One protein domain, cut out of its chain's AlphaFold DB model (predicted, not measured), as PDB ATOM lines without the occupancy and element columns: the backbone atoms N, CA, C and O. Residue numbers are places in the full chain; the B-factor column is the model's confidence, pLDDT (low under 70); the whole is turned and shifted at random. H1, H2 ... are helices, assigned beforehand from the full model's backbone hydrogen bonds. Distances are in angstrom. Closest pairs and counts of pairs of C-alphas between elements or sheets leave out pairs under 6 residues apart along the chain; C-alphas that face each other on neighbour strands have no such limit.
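Overview. This is residues 30 to 66 and 85 to 158 of the 161 residues of the protein "Phosphatidylglycerophosphatase A" of Alphaproteobacteria bacterium GWF2_58_20 (UniProt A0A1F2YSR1). A short helix, H3, lies in the core of a helical bundle, with H1, H2, H4 and the long H6 packed round it. H5 is a small helix at one end, folded back beside the first part of H6. The printed part has 111 residues with six named helices, H1 to H6 in chain order, and no named strand; the class is all helix. It is compact, with a radius of gyration of the C-alphas of 13.0 A and spans of 38 by 29 by 27 A.

Along the chain. H1, residues 33 to 48, begins at C-alpha 33 (-51.740, -28.075, -45.094) and is 22.9 A long. H2, residues 51 to 66, is 22.3 A long. H3 is residues 85 to 94. H4, residues 102 to 118, is 24.2 A long. H5 is residues 123 to 129. H6, residues 133 to 156, is 34.6 A long and ends at C-alpha 156 (-36.224, -52.651, -62.151).

Arrangement. H1, H2, H3, H4 and H6 form an up and down bundle, each running against the one before it. H1 and H2 only just touch, with 3 pairs of C-alphas within 8 A, and only at the corner. H1 touches H3, closest at the C-alphas of Thr 41 and Val 87, 5.6 A. H2 touches H3 at a shallow tilt of 12 degrees, opposite ways; the C-alphas of Ala 58 and Ser 88 are closest, 4.2 A. H3 and H4 are a hairpin, closest at the C-alphas of Met 94 and Ala 108, 5.5 A. H3 touches H6 at a shallow tilt of 15 degrees, the same way, with the C-alphas of Gly 89 and Val 141 closest, 4.2 A. H4 touches H6 at a steep tilt of 45 degrees, closest at the C-alphas of Phe 115 and Ala 143, 4.9 A. H5 and H6 are a hairpin, closest at the C-alphas of Ala 123 and Asp 139, 4.4 A. H1 and H6 are apart. Each O i to N i+4 pair is within hydrogen-bond range in H2, H3, H4 and H5; in H1 9 of 12 are, in H6 19 of 20.

Size, cuts and confidence. The C-alphas of Gly 132 and Gly 158 are farthest apart, 40.4 A. Residues 67 to 84 are not printed; C-alphas 66 and 85 are 9.1 A apart across the cut. Of the links printed whole, no link is long. No printed residue is under 70 in pLDDT.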
ATOM      1  N   ARG A  30     -55.887 -24.139 -44.734       85.75
ATOM      2  CA  ARG A  30     -56.859 -24.656 -43.755       85.75
ATOM      3  C   ARG A  30     -57.311 -26.102 -43.964       85.75
ATOM      4  O   ARG A  30     -57.661 -26.757 -42.991       85.75
ATOM      5  N   TRP A  31     -57.422 -26.563 -45.208       82.50
ATOM      6  CA  TRP A  31     -58.102 -27.833 -45.498       82.50
ATOM      7  C   TRP A  31     -57.171 -29.038 -45.552       82.50
ATOM      8  O   TRP A  31     -57.587 -30.134 -45.199       82.50
ATOM      9  N   ALA A  32     -55.943 -28.836 -46.018       85.69
ATOM     10  CA  ALA A  32     -54.956 -29.893 -46.185       85.69
ATOM     11  C   ALA A  32     -53.562 -29.249 -46.260       85.69
ATOM     12  O   ALA A  32     -53.023 -29.097 -47.360       85.69
ATOM     13  N   PRO A  33     -53.020 -28.778 -45.123       88.06
ATOM     14  CA  PRO A  33     -51.740 -28.075 -45.094       88.06
ATOM     15  C   PRO A  33     -50.629 -28.933 -45.693       88.06
ATOM     16  O   PRO A  33     -49.893 -28.448 -46.550       88.06
ATOM     17  N   GLY A  34     -50.624 -30.226 -45.367       85.62
ATOM     18  CA  GLY A  34     -49.713 -31.188 -45.963       85.62
ATOM     19  C   GLY A  34     -49.862 -31.334 -47.475       85.62
ATOM     20  O   GLY A  34     -48.949 -31.094 -48.252       85.62
ATOM     21  N   THR A  35     -51.077 -31.564 -47.977       90.19
ATOM     22  CA  THR A  35     -51.278 -31.599 -49.438       90.19
ATOM     23  C   THR A  35     -50.801 -30.313 -50.126       90.19
ATOM     24  O   THR A  35     -50.220 -30.387 -51.205       90.19
ATOM     25  N   ALA A  36     -50.984 -29.144 -49.507       91.56
ATOM     26  CA  ALA A  36     -50.463 -27.888 -50.039       91.56
ATOM     27  C   ALA A  36     -48.922 -27.839 -50.033       91.56
ATOM     28  O   ALA A  36     -48.338 -27.439 -51.042       91.56
ATOM     29  N   GLY A  37     -48.274 -28.276 -48.947       91.12
ATOM     30  CA  GLY A  37     -46.816 -28.414 -48.852       91.12
ATOM     31  C   GLY A  37     -46.273 -29.329 -49.943       91.12
ATOM     32  O   GLY A  37     -45.456 -28.916 -50.767       91.12
ATOM     33  N   SER A  38     -46.847 -30.523 -50.046       91.38
ATOM     34  CA  SER A  38     -46.439 -31.526 -51.021       91.38
ATOM     35  C   SER A  38     -46.659 -31.113 -52.486       91.38
ATOM     36  O   SER A  38     -45.884 -31.463 -53.382       91.38
ATOM     37  N   LEU A  39     -47.714 -30.344 -52.771       94.19
ATOM     38  CA  LEU A  39     -47.947 -29.787 -54.108       94.19
ATOM     39  C   LEU A  39     -46.905 -28.728 -54.478       94.19
ATOM     40  O   LEU A  39     -46.533 -28.625 -55.647       94.19
ATOM     41  N   VAL A  40     -46.407 -27.962 -53.507       93.88
ATOM     42  CA  VAL A  40     -45.358 -26.956 -53.734       93.88
ATOM     43  C   VAL A  40     -43.988 -27.603 -53.944       93.88
ATOM     44  O   VAL A  40     -43.153 -27.050 -54.663       93.88
ATOM     45  N   THR A  41     -43.768 -28.809 -53.423       94.94
ATOM     46  CA  THR A  41     -42.556 -29.592 -53.707       94.94
ATOM     47  C   THR A  41     -42.452 -29.992 -55.185       94.94
ATOM     48  O   THR A  41     -41.346 -30.082 -55.712       94.94
ATOM     49  N   LEU A  42     -43.568 -30.179 -55.904       94.19
ATOM     50  CA  LEU A  42     -43.563 -30.590 -57.321       94.19
ATOM     51  C   LEU A  42     -42.768 -29.647 -58.248       94.19
ATOM     52  O   LEU A  42     -41.860 -30.124 -58.933       94.19
ATOM     53  N   PRO A  43     -43.051 -28.326 -58.303       92.25
ATOM     54  CA  PRO A  43     -42.266 -27.410 -59.129       92.25
ATOM     55  C   PRO A  43     -40.810 -27.306 -58.660       92.25
ATOM     56  O   PRO A  43     -39.918 -27.181 -59.497       92.25
ATOM     57  N   LEU A  44     -40.547 -27.406 -57.351       91.06
ATOM     58  CA  LEU A  44     -39.181 -27.431 -56.818       91.06
ATOM     59  C   LEU A  44     -38.402 -28.642 -57.350       91.06
ATOM     60  O   LEU A  44     -37.282 -28.491 -57.834       91.06
ATOM     61  N   ALA A  45     -39.008 -29.827 -57.319       91.25
ATOM     62  CA  ALA A  45     -38.391 -31.046 -57.820       91.25
ATOM     63  C   ALA A  45     -38.134 -30.994 -59.332       91.25
ATOM     64  O   ALA A  45     -37.082 -31.429 -59.804       91.25
ATOM     65  N   PHE A  46     -39.064 -30.401 -60.086       87.19
ATOM     66  CA  PHE A  46     -38.902 -30.192 -61.523       87.19
ATOM     67  C   PHE A  46     -37.703 -29.283 -61.847       87.19
ATOM     68  O   PHE A  46     -36.969 -29.563 -62.791       87.19
ATOM     69  N   ILE A  47     -37.472 -28.232 -61.048       88.25
ATOM     70  CA  ILE A  47     -36.324 -27.321 -61.204       88.25
ATOM     71  C   ILE A  47     -35.006 -28.008 -60.836       88.25
ATOM     72  O   ILE A  47     -34.019 -27.852 -61.551       88.25
ATOM     73  N   LEU A  48     -34.974 -28.743 -59.720       87.94
ATOM     74  CA  LEU A  48     -33.748 -29.371 -59.224       87.94
ATOM     75  C   LEU A  48     -33.224 -30.456 -60.176       87.94
ATOM     76  O   LEU A  48     -32.016 -30.567 -60.310       87.94
ATOM     77  N   SER A  49     -34.110 -31.180 -60.870       82.81
ATOM     78  CA  SER A  49     -33.813 -32.157 -61.932       82.81
ATOM     79  C   SER A  49     -32.652 -33.129 -61.646       82.81
ATOM     80  O   SER A  49     -31.469 -32.826 -61.803       82.81
ATOM     81  N   GLY A  50     -33.005 -34.373 -61.314       91.44
ATOM     82  CA  GLY A  50     -32.058 -35.476 -61.132       91.44
ATOM     83  C   GLY A  50     -31.732 -35.786 -59.666       91.44
ATOM     84  O   GLY A  50     -32.029 -34.996 -58.770       91.44
ATOM     85  N   PRO A  51     -31.119 -36.952 -59.398       95.19
ATOM     86  CA  PRO A  51     -31.028 -37.505 -58.048       95.19
ATOM     87  C   PRO A  51     -30.185 -36.647 -57.101       95.19
ATOM     88  O   PRO A  51     -30.606 -36.379 -55.980       95.19
ATOM     89  N   PHE A  52     -29.010 -36.172 -57.534       96.31
ATOM     90  CA  PHE A  52     -28.113 -35.422 -56.647       96.31
ATOM     91  C   PHE A  52     -28.692 -34.072 -56.193       96.31
ATOM     92  O   PHE A  52     -28.688 -33.825 -54.986       96.31
ATOM     93  N   PRO A  53     -29.226 -33.210 -57.083       96.62
ATOM     94  CA  PRO A  53     -29.862 -31.967 -56.647       96.62
ATOM     95  C   PRO A  53     -31.096 -32.192 -55.768       96.62
ATOM     96  O   PRO A  53     -31.293 -31.449 -54.810       96.62
ATOM     97  N   LEU A  54     -31.901 -33.222 -56.055       97.44
ATOM     98  CA  LEU A  54     -33.076 -33.569 -55.249       97.44
ATOM     99  C   LEU A  54     -32.679 -34.004 -53.834       97.44
ATOM    100  O   LEU A  54     -33.222 -33.481 -52.865       97.44
ATOM    101  N   LEU A  55     -31.677 -34.878 -53.700       98.31
ATOM    102  CA  LEU A  55     -31.154 -35.299 -52.396       98.31
ATOM    103  C   LEU A  55     -30.474 -34.150 -51.641       98.31
ATOM    104  O   LEU A  55     -30.617 -34.044 -50.424       98.31
ATOM    105  N   ALA A  56     -29.767 -33.260 -52.343       98.25
ATOM    106  CA  ALA A  56     -29.209 -32.054 -51.737       98.25
ATOM    107  C   ALA A  56     -30.320 -31.122 -51.226       98.25
ATOM    108  O   ALA A  56     -30.242 -30.636 -50.100       98.25
ATOM    109  N   GLY A  57     -31.380 -30.921 -52.015       98.06
ATOM    110  CA  GLY A  57     -32.568 -30.169 -51.609       98.06
ATOM    111  C   GLY A  57     -33.263 -30.790 -50.398       98.06
ATOM    112  O   GLY A  57     -33.590 -30.074 -49.453       98.06
ATOM    113  N   ALA A  58     -33.407 -32.117 -50.378       98.50
ATOM    114  CA  ALA A  58     -33.964 -32.850 -49.248       98.50
ATOM    115  C   ALA A  58     -33.136 -32.653 -47.973       98.50
ATOM    116  O   ALA A  58     -33.703 -32.376 -46.916       98.50
ATOM    117  N   LEU A  59     -31.806 -32.739 -48.073       98.62
ATOM    118  CA  LEU A  59     -30.893 -32.511 -46.950       98.62
ATOM    119  C   LEU A  59     -30.948 -31.063 -46.451       98.62
ATOM    120  O   LEU A  59     -30.933 -30.823 -45.247       98.62
ATOM    121  N   ILE A  60     -31.038 -30.088 -47.359       98.44
ATOM    122  CA  ILE A  60     -31.206 -28.678 -46.990       98.44
ATOM    123  C   ILE A  60     -32.529 -28.487 -46.244       98.44
ATOM    124  O   ILE A  60     -32.525 -27.911 -45.157       98.44
ATOM    125  N   ALA A  61     -33.643 -29.001 -46.776       98.31
ATOM    126  CA  ALA A  61     -34.943 -28.959 -46.105       98.31
ATOM    127  C   ALA A  61     -34.887 -29.646 -44.731       98.31
ATOM    128  O   ALA A  61     -35.385 -29.086 -43.758       98.31
ATOM    129  N   PHE A  62     -34.187 -30.783 -44.629       98.62
ATOM    130  CA  PHE A  62     -33.955 -31.494 -43.374       98.62
ATOM    131  C   PHE A  62     -33.278 -30.606 -42.324       98.62
ATOM    132  O   PHE A  62     -33.804 -30.395 -41.231       98.62
ATOM    133  N   VAL A  63     -32.123 -30.031 -42.669       98.56
ATOM    134  CA  VAL A  63     -31.345 -29.167 -41.764       98.56
ATOM    135  C   VAL A  63     -32.133 -27.917 -41.377       98.56
ATOM    136  O   VAL A  63     -32.130 -27.521 -40.211       98.56
ATOM    137  N   LEU A  64     -32.833 -27.299 -42.328       98.31
ATOM    138  CA  LEU A  64     -33.667 -26.132 -42.053       98.31
ATOM    139  C   LEU A  64     -34.842 -26.483 -41.135       98.31
ATOM    140  O   LEU A  64     -35.116 -25.721 -40.210       98.31
ATOM    141  N   GLY A  65     -35.489 -27.634 -41.328       97.88
ATOM    142  CA  GLY A  65     -36.559 -28.125 -40.459       97.88
ATOM    143  C   GLY A  65     -36.081 -28.369 -39.031       97.88
ATOM    144  O   GLY A  65     -36.686 -27.857 -38.089       97.88
ATOM    145  N   MET A  66     -34.918 -29.007 -38.867       98.12
ATOM    146  CA  MET A  66     -34.273 -29.211 -37.562       98.12
ATOM    147  C   MET A  66     -34.048 -27.904 -36.783       98.12
ATOM    148  O   MET A  66     -34.131 -27.890 -35.555       98.12
ATOM    149  N   ASP A  85     -40.782 -30.873 -43.303       97.62
ATOM    150  CA  ASP A  85     -40.669 -32.333 -43.245       97.62
ATOM    151  C   ASP A  85     -41.160 -32.967 -44.548       97.62
ATOM    152  O   ASP A  85     -40.386 -33.665 -45.213       97.62
ATOM    153  N   GLU A  86     -42.350 -32.579 -45.008       97.62
ATOM    154  CA  GLU A  86     -42.918 -33.132 -46.235       97.62
ATOM    155  C   GLU A  86     -42.096 -32.778 -47.473       97.62
ATOM    156  O   GLU A  86     -41.893 -33.607 -48.363       97.62
ATOM    157  N   VAL A  87     -41.577 -31.546 -47.534       98.25
ATOM    158  CA  VAL A  87     -40.668 -31.128 -48.611       98.25
ATOM    159  C   VAL A  87     -39.424 -32.014 -48.620       98.25
ATOM    160  O   VAL A  87     -38.994 -32.456 -49.687       98.25
ATOM    161  N   SER A  88     -38.842 -32.298 -47.452       98.56
ATOM    162  CA  SER A  88     -37.660 -33.156 -47.343       98.56
ATOM    163  C   SER A  88     -37.961 -34.588 -47.795       98.56
ATOM    164  O   SER A  88     -37.294 -35.097 -48.702       98.56
ATOM    165  N   GLY A  89     -38.996 -35.214 -47.230       98.44
ATOM    166  CA  GLY A  89     -39.388 -36.588 -47.546       98.44
ATOM    167  C   GLY A  89     -39.765 -36.779 -49.014       98.44
ATOM    168  O   GLY A  89     -39.294 -37.701 -49.685       98.44
ATOM    169  N   GLN A  90     -40.551 -35.864 -49.574       98.56
ATOM    170  CA  GLN A  90     -40.998 -35.976 -50.956       98.56
ATOM    171  C   GLN A  90     -39.866 -35.779 -51.968       98.56
ATOM    172  O   GLN A  90     -39.842 -36.469 -52.989       98.56
ATOM    173  N   LEU A  91     -38.900 -34.897 -51.691       98.50
ATOM    174  CA  LEU A  91     -37.703 -34.765 -52.530       98.50
ATOM    175  C   LEU A  91     -36.874 -36.059 -52.547       98.50
ATOM    176  O   LEU A  91     -36.327 -36.408 -53.594       98.50
ATOM    177  N   ILE A  92     -36.829 -36.807 -51.438       98.69
ATOM    178  CA  ILE A  92     -36.191 -38.135 -51.393       98.69
ATOM    179  C   ILE A  92     -36.938 -39.121 -52.294       98.69
ATOM    180  O   ILE A  92     -36.301 -39.790 -53.107       98.69
ATOM    181  N   ALA A  93     -38.271 -39.182 -52.207       98.25
ATOM    182  CA  ALA A  93     -39.075 -40.039 -53.084       98.25
ATOM    183  C   ALA A  93     -38.839 -39.711 -54.569       98.25
ATOM    184  O   ALA A  93     -38.677 -40.605 -55.400       98.25
ATOM    185  N   MET A  94     -38.765 -38.421 -54.898       97.62
ATOM    186  CA  MET A  94     -38.549 -37.937 -56.261       97.62
ATOM    187  C   MET A  94     -37.127 -38.164 -56.775       97.62
ATOM    188  O   MET A  94     -36.920 -38.222 -57.985       97.62
ATOM    189  N   ALA A  95     -36.137 -38.350 -55.898       97.56
ATOM    190  CA  ALA A  95     -34.768 -38.650 -56.315       97.56
ATOM    191  C   ALA A  95     -34.648 -39.984 -57.077       97.56
ATOM    192  O   ALA A  95     -33.687 -40.177 -57.818       97.56
ATOM    193  N   ALA A  96     -35.627 -40.884 -56.930       96.69
ATOM    194  CA  ALA A  96     -35.727 -42.136 -57.681       96.69
ATOM    195  C   ALA A  96     -36.321 -41.978 -59.093       96.69
ATOM    196  O   ALA A  96     -36.356 -42.943 -59.854       96.69
ATOM    197  N   MET A  97     -36.814 -40.794 -59.458       94.94
ATOM    198  CA  MET A  97     -37.411 -40.563 -60.770       94.94
ATOM    199  C   MET A  97     -36.359 -40.501 -61.877       94.94
ATOM    200  O   MET A  97     -35.245 -40.003 -61.688       94.94
ATOM    201  N   ARG A  98     -36.757 -40.874 -63.094       91.88
ATOM    202  CA  ARG A  98     -35.981 -40.545 -64.292       91.88
ATOM    203  C   ARG A  98     -36.154 -39.054 -64.625       91.88
ATOM    204  O   ARG A  98     -37.286 -38.560 -64.614       91.88
ATOM    205  N   PRO A  99     -35.071 -38.316 -64.938       87.00
ATOM    206  CA  PRO A  99     -35.156 -36.889 -65.239       87.00
ATOM    207  C   PRO A  99     -36.175 -36.579 -66.346       87.00
ATOM    208  O   PRO A  99     -36.138 -37.176 -67.419       87.00
ATOM    209  N   GLY A 100     -37.093 -35.647 -66.078       84.94
ATOM    210  CA  GLY A 100     -38.129 -35.223 -67.030       84.94
ATOM    211  C   GLY A 100     -39.309 -36.189 -67.213       84.94
ATOM    212  O   GLY A 100     -40.194 -35.908 -68.020       84.94
ATOM    213  N   ASN A 101     -39.370 -37.305 -66.478       90.44
ATOM    214  CA  ASN A 101     -40.456 -38.276 -66.593       90.44
ATOM    215  C   ASN A 101     -41.668 -37.857 -65.731       90.44
ATOM    216  O   ASN A 101     -41.667 -37.992 -64.508       90.44
ATOM    217  N   LEU A 102     -42.711 -37.319 -66.375       91.69
ATOM    218  CA  LEU A 102     -43.948 -36.892 -65.700       91.69
ATOM    219  C   LEU A 102     -44.710 -38.046 -65.017       91.69
ATOM    220  O   LEU A 102     -45.208 -37.829 -63.910       91.69
ATOM    221  N   PRO A 103     -44.809 -39.254 -65.609       94.00
ATOM    222  CA  PRO A 103     -45.370 -40.399 -64.900       94.00
ATOM    223  C   PRO A 103     -44.628 -40.749 -63.601       94.00
ATOM    224  O   PRO A 103     -45.284 -40.949 -62.580       94.00
ATOM    225  N   ASP A 104     -43.291 -40.740 -63.602       94.56
ATOM    226  CA  ASP A 104     -42.487 -40.953 -62.392       94.56
ATOM    227  C   ASP A 104     -42.740 -39.835 -61.363       94.56
ATOM    228  O   ASP A 104     -42.836 -40.123 -60.174       94.56
ATOM    229  N   LEU A 105     -42.909 -38.574 -61.795       94.25
ATOM    230  CA  LEU A 105     -43.229 -37.444 -60.906       94.25
ATOM    231  C   LEU A 105     -44.562 -37.653 -60.182       94.25
ATOM    232  O   LEU A 105     -44.647 -37.495 -58.963       94.25
ATOM    233  N   ALA A 106     -45.602 -38.016 -60.937       95.19
ATOM    234  CA  ALA A 106     -46.922 -38.286 -60.384       95.19
ATOM    235  C   ALA A 106     -46.897 -39.510 -59.459       95.19
ATOM    236  O   ALA A 106     -47.484 -39.483 -58.377       95.19
ATOM    237  N   LEU A 107     -46.189 -40.570 -59.851       96.31
ATOM    238  CA  LEU A 107     -46.085 -41.787 -59.058       96.31
ATOM    239  C   LEU A 107     -45.286 -41.563 -57.767       96.31
ATOM    240  O   LEU A 107     -45.738 -41.990 -56.710       96.31
ATOM    241  N   ALA A 108     -44.165 -40.841 -57.818       96.94
ATOM    242  CA  ALA A 108     -43.384 -40.465 -56.639       96.94
ATOM    243  C   ALA A 108     -44.215 -39.627 -55.656       96.94
ATOM    244  O   ALA A 108     -44.195 -39.895 -54.457       96.94
ATOM    245  N   PHE A 109     -44.996 -38.663 -56.163       97.19
ATOM    246  CA  PHE A 109     -45.948 -37.887 -55.360       97.19
ATOM    247  C   PHE A 109     -46.969 -38.789 -54.659       97.19
ATOM    248  O   PHE A 109     -47.153 -38.687 -53.447       97.19
ATOM    249  N   ILE A 110     -47.615 -39.694 -55.403       97.94
ATOM    250  CA  ILE A 110     -48.640 -40.594 -54.859       97.94
ATOM    251  C   ILE A 110     -48.037 -41.544 -53.821       97.94
ATOM    252  O   ILE A 110     -48.610 -41.704 -52.747       97.94
ATOM    253  N   LEU A 111     -46.890 -42.161 -54.122       98.12
ATOM    254  CA  LEU A 111     -46.212 -43.093 -53.219       98.12
ATOM    255  C   LEU A 111     -45.771 -42.401 -51.930       98.12
ATOM    256  O   LEU A 111     -46.022 -42.930 -50.850       98.12
ATOM    257  N   PHE A 112     -45.171 -41.211 -52.030       98.38
ATOM    258  CA  PHE A 112     -44.811 -40.420 -50.857       98.38
ATOM    259  C   PHE A 112     -46.044 -40.124 -49.998       98.38
ATOM    260  O   PHE A 112     -46.063 -40.491 -48.829       98.38
ATOM    261  N   ARG A 113     -47.109 -39.555 -50.583       97.50
ATOM    262  CA  ARG A 113     -48.336 -39.227 -49.839       97.50
ATOM    263  C   ARG A 113     -48.998 -40.451 -49.226       97.50
ATOM    264  O   ARG A 113     -49.556 -40.350 -48.138       97.50
ATOM    265  N   LEU A 114     -48.959 -41.595 -49.905       97.75
ATOM    266  CA  LEU A 114     -49.460 -42.845 -49.350       97.75
ATOM    267  C   LEU A 114     -48.699 -43.205 -48.069       97.75
ATOM    268  O   LEU A 114     -49.336 -43.508 -47.062       97.75
ATOM    269  N   PHE A 115     -47.366 -43.162 -48.088       98.12
ATOM    270  CA  PHE A 115     -46.546 -43.543 -46.936       98.12
ATOM    271  C   PHE A 115     -46.535 -42.509 -45.813       98.12
ATOM    272  O   PHE A 115     -46.593 -42.914 -44.657       98.12
ATOM    273  N   ASP A 116     -46.541 -41.220 -46.129       96.69
ATOM    274  CA  ASP A 116     -46.673 -40.140 -45.147       96.69
ATOM    275  C   ASP A 116     -48.031 -40.224 -44.420       96.69
ATOM    276  O   ASP A 116     -48.097 -40.281 -43.197       96.69
ATOM    277  N   VAL A 117     -49.143 -40.398 -45.147       95.38
ATOM    278  CA  VAL A 117     -50.474 -40.468 -44.511       95.38
ATOM    279  C   VAL A 117     -50.673 -41.763 -43.716       95.38
ATOM    280  O   VAL A 117     -51.328 -41.757 -42.674       95.38
ATOM    281  N   THR A 118     -50.160 -42.894 -44.207       96.62
ATOM    282  CA  THR A 118     -50.369 -44.196 -43.547       96.62
ATOM    283  C   THR A 118     -49.333 -44.510 -42.468       96.62
ATOM    284  O   THR A 118     -49.605 -45.355 -41.613       96.62
ATOM    285  N   LYS A 119     -48.166 -43.853 -42.500       94.06
ATOM    286  CA  LYS A 119     -47.005 -44.063 -41.621       94.06
ATOM    287  C   LYS A 119     -46.754 -45.549 -41.299       94.06
ATOM    288  O   LYS A 119     -46.788 -45.946 -40.131       94.06
ATOM    289  N   PRO A 120     -46.517 -46.427 -42.293       96.06
ATOM    290  CA  PRO A 120     -46.153 -47.814 -42.008       96.06
ATOM    291  C   PRO A 120     -44.824 -47.869 -41.246       96.06
ATOM    292  O   PRO A 120     -44.024 -46.936 -41.293       96.06
ATOM    293  N   TRP A 121     -44.557 -48.966 -40.538       96.31
ATOM    294  CA  TRP A 121     -43.240 -49.147 -39.926       96.31
ATOM    295  C   TRP A 121     -42.158 -49.157 -41.028       96.31
ATOM    296  O   TRP A 121     -42.354 -49.852 -42.029       96.31
ATOM    297  N   PRO A 122     -41.035 -48.425 -40.878       96.31
ATOM    298  CA  PRO A 122     -40.561 -47.766 -39.658       96.31
ATOM    299  C   PRO A 122     -40.958 -46.289 -39.466       96.31
ATOM    300  O   PRO A 122     -40.600 -45.730 -38.434       96.31
ATOM    301  N   ALA A 123     -41.713 -45.650 -40.369       96.19
ATOM    302  CA  ALA A 123     -42.074 -44.227 -40.260       96.19
ATOM    303  C   ALA A 123     -42.817 -43.911 -38.949       96.19
ATOM    304  O   ALA A 123     -42.408 -43.026 -38.199       96.19
ATOM    305  N   CYS A 124     -43.823 -44.718 -38.578       95.69
ATOM    306  CA  CYS A 124     -44.555 -44.517 -37.319       95.69
ATOM    307  C   CYS A 124     -43.716 -44.689 -36.045       95.69
ATOM    308  O   CYS A 124     -44.181 -44.329 -34.965       95.69
ATOM    309  N   TYR A 125     -42.512 -45.269 -36.115       96.81
ATOM    310  CA  TYR A 125     -41.632 -45.321 -34.951       96.81
ATOM    311  C   TYR A 125     -41.117 -43.922 -34.597       96.81
ATOM    312  O   TYR A 125     -41.130 -43.564 -33.421       96.81
ATOM    313  N   PHE A 126     -40.705 -43.135 -35.594       95.44
ATOM    314  CA  PHE A 126     -40.173 -41.788 -35.381       95.44
ATOM    315  C   PHE A 126     -41.255 -40.853 -34.840       95.44
ATOM    316  O   PHE A 126     -41.078 -40.316 -33.752       95.44
ATOM    317  N   ASP A 127     -42.414 -40.829 -35.496       90.50
ATOM    318  CA  ASP A 127     -43.624 -40.106 -35.073       90.50
ATOM    319  C   ASP A 127     -44.023 -40.400 -33.609       90.50
ATOM    320  O   ASP A 127     -44.364 -39.501 -32.848       90.50
ATOM    321  N   ARG A 128     -43.935 -41.663 -33.161       92.69
ATOM    322  CA  ARG A 128     -44.460 -42.074 -31.840       92.69
ATOM    323  C   ARG A 128     -43.437 -42.142 -30.714       92.69
ATOM    324  O   ARG A 128     -43.831 -42.192 -29.546       92.69
ATOM    325  N   LYS A 129     -42.152 -42.322 -31.025       95.38
ATOM    326  CA  LYS A 129     -41.112 -42.660 -30.030       95.38
ATOM    327  C   LYS A 129     -39.966 -41.669 -29.985       95.38
ATOM    328  O   LYS A 129     -39.196 -41.712 -29.026       95.38
ATOM    329  N   VAL A 130     -39.842 -40.802 -30.981       95.75
ATOM    330  CA  VAL A 130     -38.733 -39.863 -31.093       95.75
ATOM    331  C   VAL A 130     -39.310 -38.451 -31.001       95.75
ATOM    332  O   VAL A 130     -39.927 -37.995 -31.950       95.75
ATOM    333  N   PRO A 131     -39.176 -37.756 -29.861       92.62
ATOM    334  CA  PRO A 131     -39.772 -36.437 -29.700       92.62
ATOM    335  C   PRO A 131     -38.967 -35.350 -30.418       92.62
ATOM    336  O   PRO A 131     -37.753 -35.474 -30.619       92.62
ATOM    337  N   GLY A 132     -39.634 -34.231 -30.689       94.19
ATOM    338  CA  GLY A 132     -39.011 -33.021 -31.209       94.19
ATOM    339  C   GLY A 132     -38.825 -33.034 -32.723       94.19
ATOM    340  O   GLY A 132     -39.126 -34.012 -33.409       94.19
ATOM    341  N   ALA A 133     -38.196 -31.970 -33.223       96.38
ATOM    342  CA  ALA A 133     -37.899 -31.779 -34.644       96.38
ATOM    343  C   ALA A 133     -37.283 -33.005 -35.342       96.38
ATOM    344  O   ALA A 133     -37.597 -33.267 -36.492       96.38
ATOM    345  N   PHE A 134     -36.429 -33.782 -34.668       97.62
ATOM    346  CA  PHE A 134     -35.840 -34.970 -35.291       97.62
ATOM    347  C   PHE A 134     -36.878 -36.058 -35.592       97.62
ATOM    348  O   PHE A 134     -36.795 -36.680 -36.644       97.62
ATOM    349  N   GLY A 135     -37.851 -36.279 -34.705       96.56
ATOM    350  CA  GLY A 135     -38.943 -37.222 -34.952       96.56
ATOM    351  C   GLY A 135     -39.825 -36.788 -36.112       96.56
ATOM    352  O   GLY A 135     -40.045 -37.587 -37.016       96.56
ATOM    353  N   VAL A 136     -40.215 -35.508 -36.100       95.94
ATOM    354  CA  VAL A 136     -41.050 -34.853 -37.125       95.94
ATOM    355  C   VAL A 136     -40.371 -34.805 -38.494       95.94
ATOM    356  O   VAL A 136     -41.028 -34.842 -39.513       95.94
ATOM    357  N   MET A 137     -39.043 -34.699 -38.564       98.12
ATOM    358  CA  MET A 137     -38.368 -34.769 -39.864       98.12
ATOM    359  C   MET A 137     -38.174 -36.218 -40.329       98.12
ATOM    360  O   MET A 137     -38.119 -36.485 -41.529       98.12
ATOM    361  N   MET A 138     -37.975 -37.161 -39.402       98.19
ATOM    362  CA  MET A 138     -37.584 -38.528 -39.748       98.19
ATOM    363  C   MET A 138     -38.743 -39.424 -40.175       98.19
ATOM    364  O   MET A 138     -38.504 -40.352 -40.949       98.19
ATOM    365  N   ASP A 139     -39.964 -39.203 -39.694       96.38
ATOM    366  CA  ASP A 139     -41.131 -39.953 -40.169       96.38
ATOM    367  C   ASP A 139     -41.358 -39.742 -41.679       96.38
ATOM    368  O   ASP A 139     -41.482 -40.729 -42.413       96.38
ATOM    369  N   ASP A 140     -41.245 -38.506 -42.161       98.00
ATOM    370  CA  ASP A 140     -41.382 -38.141 -43.572       98.00
ATOM    371  C   ASP A 140     -40.165 -38.505 -44.414       98.00
ATOM    372  O   ASP A 140     -40.308 -38.962 -45.552       98.00
ATOM    373  N   VAL A 141     -38.951 -38.388 -43.865       98.69
ATOM    374  CA  VAL A 141     -37.744 -38.922 -44.522       98.69
ATOM    375  C   VAL A 141     -37.898 -40.419 -44.775       98.69
ATOM    376  O   VAL A 141     -37.593 -40.894 -45.871       98.69
ATOM    377  N   VAL A 142     -38.395 -41.176 -43.795       98.62
ATOM    378  CA  VAL A 142     -38.623 -42.616 -43.955       98.62
ATOM    379  C   VAL A 142     -39.729 -42.886 -44.970       98.62
ATOM    380  O   VAL A 142     -39.532 -43.738 -45.837       98.62
ATOM    381  N   ALA A 143     -40.843 -42.151 -44.931       98.44
ATOM    382  CA  ALA A 143     -41.888 -42.247 -45.953       98.44
ATOM    383  C   ALA A 143     -41.337 -41.970 -47.366       98.44
ATOM    384  O   ALA A 143     -41.632 -42.705 -48.313       98.44
ATOM    385  N   GLY A 144     -40.460 -40.972 -47.496       98.62
ATOM    386  CA  GLY A 144     -39.726 -40.637 -48.715       98.62
ATOM    387  C   GLY A 144     -38.848 -41.773 -49.228       98.62
ATOM    388  O   GLY A 144     -38.929 -42.144 -50.401       98.62
ATOM    389  N   ILE A 145     -38.048 -42.378 -48.344       98.75
ATOM    390  CA  ILE A 145     -37.208 -43.542 -48.667       98.75
ATOM    391  C   ILE A 145     -38.076 -44.718 -49.127       98.75
ATOM    392  O   ILE A 145     -37.753 -45.364 -50.123       98.75
ATOM    393  N   MET A 146     -39.192 -44.991 -48.447       98.56
ATOM    394  CA  MET A 146     -40.121 -46.052 -48.847       98.56
ATOM    395  C   MET A 146     -40.705 -45.795 -50.241       98.56
ATOM    396  O   MET A 146     -40.729 -46.706 -51.070       98.56
ATOM    397  N   GLY A 147     -41.100 -44.552 -50.529       98.50
ATOM    398  CA  GLY A 147     -41.559 -44.129 -51.853       98.50
ATOM    399  C   GLY A 147     -40.503 -44.348 -52.934       98.50
ATOM    400  O   GLY A 147     -40.791 -44.966 -53.961       98.50
ATOM    401  N   ALA A 148     -39.267 -43.915 -52.673       98.31
ATOM    402  CA  ALA A 148     -38.136 -44.095 -53.578       98.31
ATOM    403  C   ALA A 148     -37.858 -45.579 -53.867       98.31
ATOM    404  O   ALA A 148     -37.701 -45.966 -55.023       98.31
ATOM    405  N   LEU A 149     -37.834 -46.427 -52.834       98.31
ATOM    406  CA  LEU A 149     -37.572 -47.862 -52.983       98.31
ATOM    407  C   LEU A 149     -38.647 -48.566 -53.813       98.31
ATOM    408  O   LEU A 149     -38.314 -49.394 -54.661       98.31
ATOM    409  N   VAL A 150     -39.925 -48.230 -53.611       98.06
ATOM    410  CA  VAL A 150     -41.015 -48.791 -54.423       98.06
ATOM    411  C   VAL A 150     -40.898 -48.338 -55.875       98.06
ATOM    412  O   VAL A 150     -41.012 -49.172 -56.772       98.06
ATOM    413  N   LEU A 151     -40.616 -47.056 -56.122       97.31
ATOM    414  CA  LEU A 151     -40.441 -46.543 -57.482       97.31
ATOM    415  C   LEU A 151     -39.266 -47.223 -58.206       97.31
ATOM    416  O   LEU A 151     -39.428 -47.700 -59.328       97.31
ATOM    417  N   LEU A 152     -38.118 -47.372 -57.538       96.69
ATOM    418  CA  LEU A 152     -36.966 -48.109 -58.074       96.69
ATOM    419  C   LEU A 152     -37.297 -49.589 -58.334       96.69
ATOM    420  O   LEU A 152     -36.864 -50.164 -59.336       96.69
ATOM    421  N   GLY A 153     -38.094 -50.214 -57.466       96.38
ATOM    422  CA  GLY A 153     -38.598 -51.573 -57.673       96.38
ATOM    423  C   GLY A 153     -39.454 -51.690 -58.939       96.38
ATOM    424  O   GLY A 153     -39.281 -52.618 -59.725       96.38
ATOM    425  N   ILE A 154     -40.326 -50.711 -59.188       95.00
ATOM    426  CA  ILE A 154     -41.162 -50.640 -60.397       95.00
ATOM    427  C   ILE A 154     -40.297 -50.489 -61.656       95.00
ATOM    428  O   ILE A 154     -40.550 -51.168 -62.655       95.00
ATOM    429  N   HIS A 155     -39.262 -49.645 -61.607       93.62
ATOM    430  CA  HIS A 155     -38.318 -49.471 -62.717       93.62
ATOM    431  C   HIS A 155     -37.540 -50.752 -63.015       93.62
ATOM    432  O   HIS A 155     -37.458 -51.169 -64.168       93.62
ATOM    433  N   THR A 156     -37.005 -51.412 -61.985       92.06
ATOM    434  CA  THR A 156     -36.224 -52.651 -62.151       92.06
ATOM    435  C   THR A 156     -37.071 -53.838 -62.610       92.06
ATOM    436  O   THR A 156     -36.568 -54.695 -63.334       92.06
ATOM    437  N   ALA A 157     -38.361 -53.873 -62.266       91.62
ATOM    438  CA  ALA A 157     -39.308 -54.875 -62.755       91.62
ATOM    439  C   ALA A 157     -39.783 -54.634 -64.203       91.62
ATOM    440  O   ALA A 157     -40.508 -55.465 -64.749       91.62
ATOM    441  N   GLY A 158     -39.419 -53.505 -64.828       85.38
ATOM    442  CA  GLY A 158     -39.858 -53.156 -66.183       85.38
ATOM    443  C   GLY A 158     -41.362 -52.881 -66.296       85.38
ATOM    444  O   GLY A 158     -41.918 -52.956 -67.388       85.38
TER     445      GLY A 158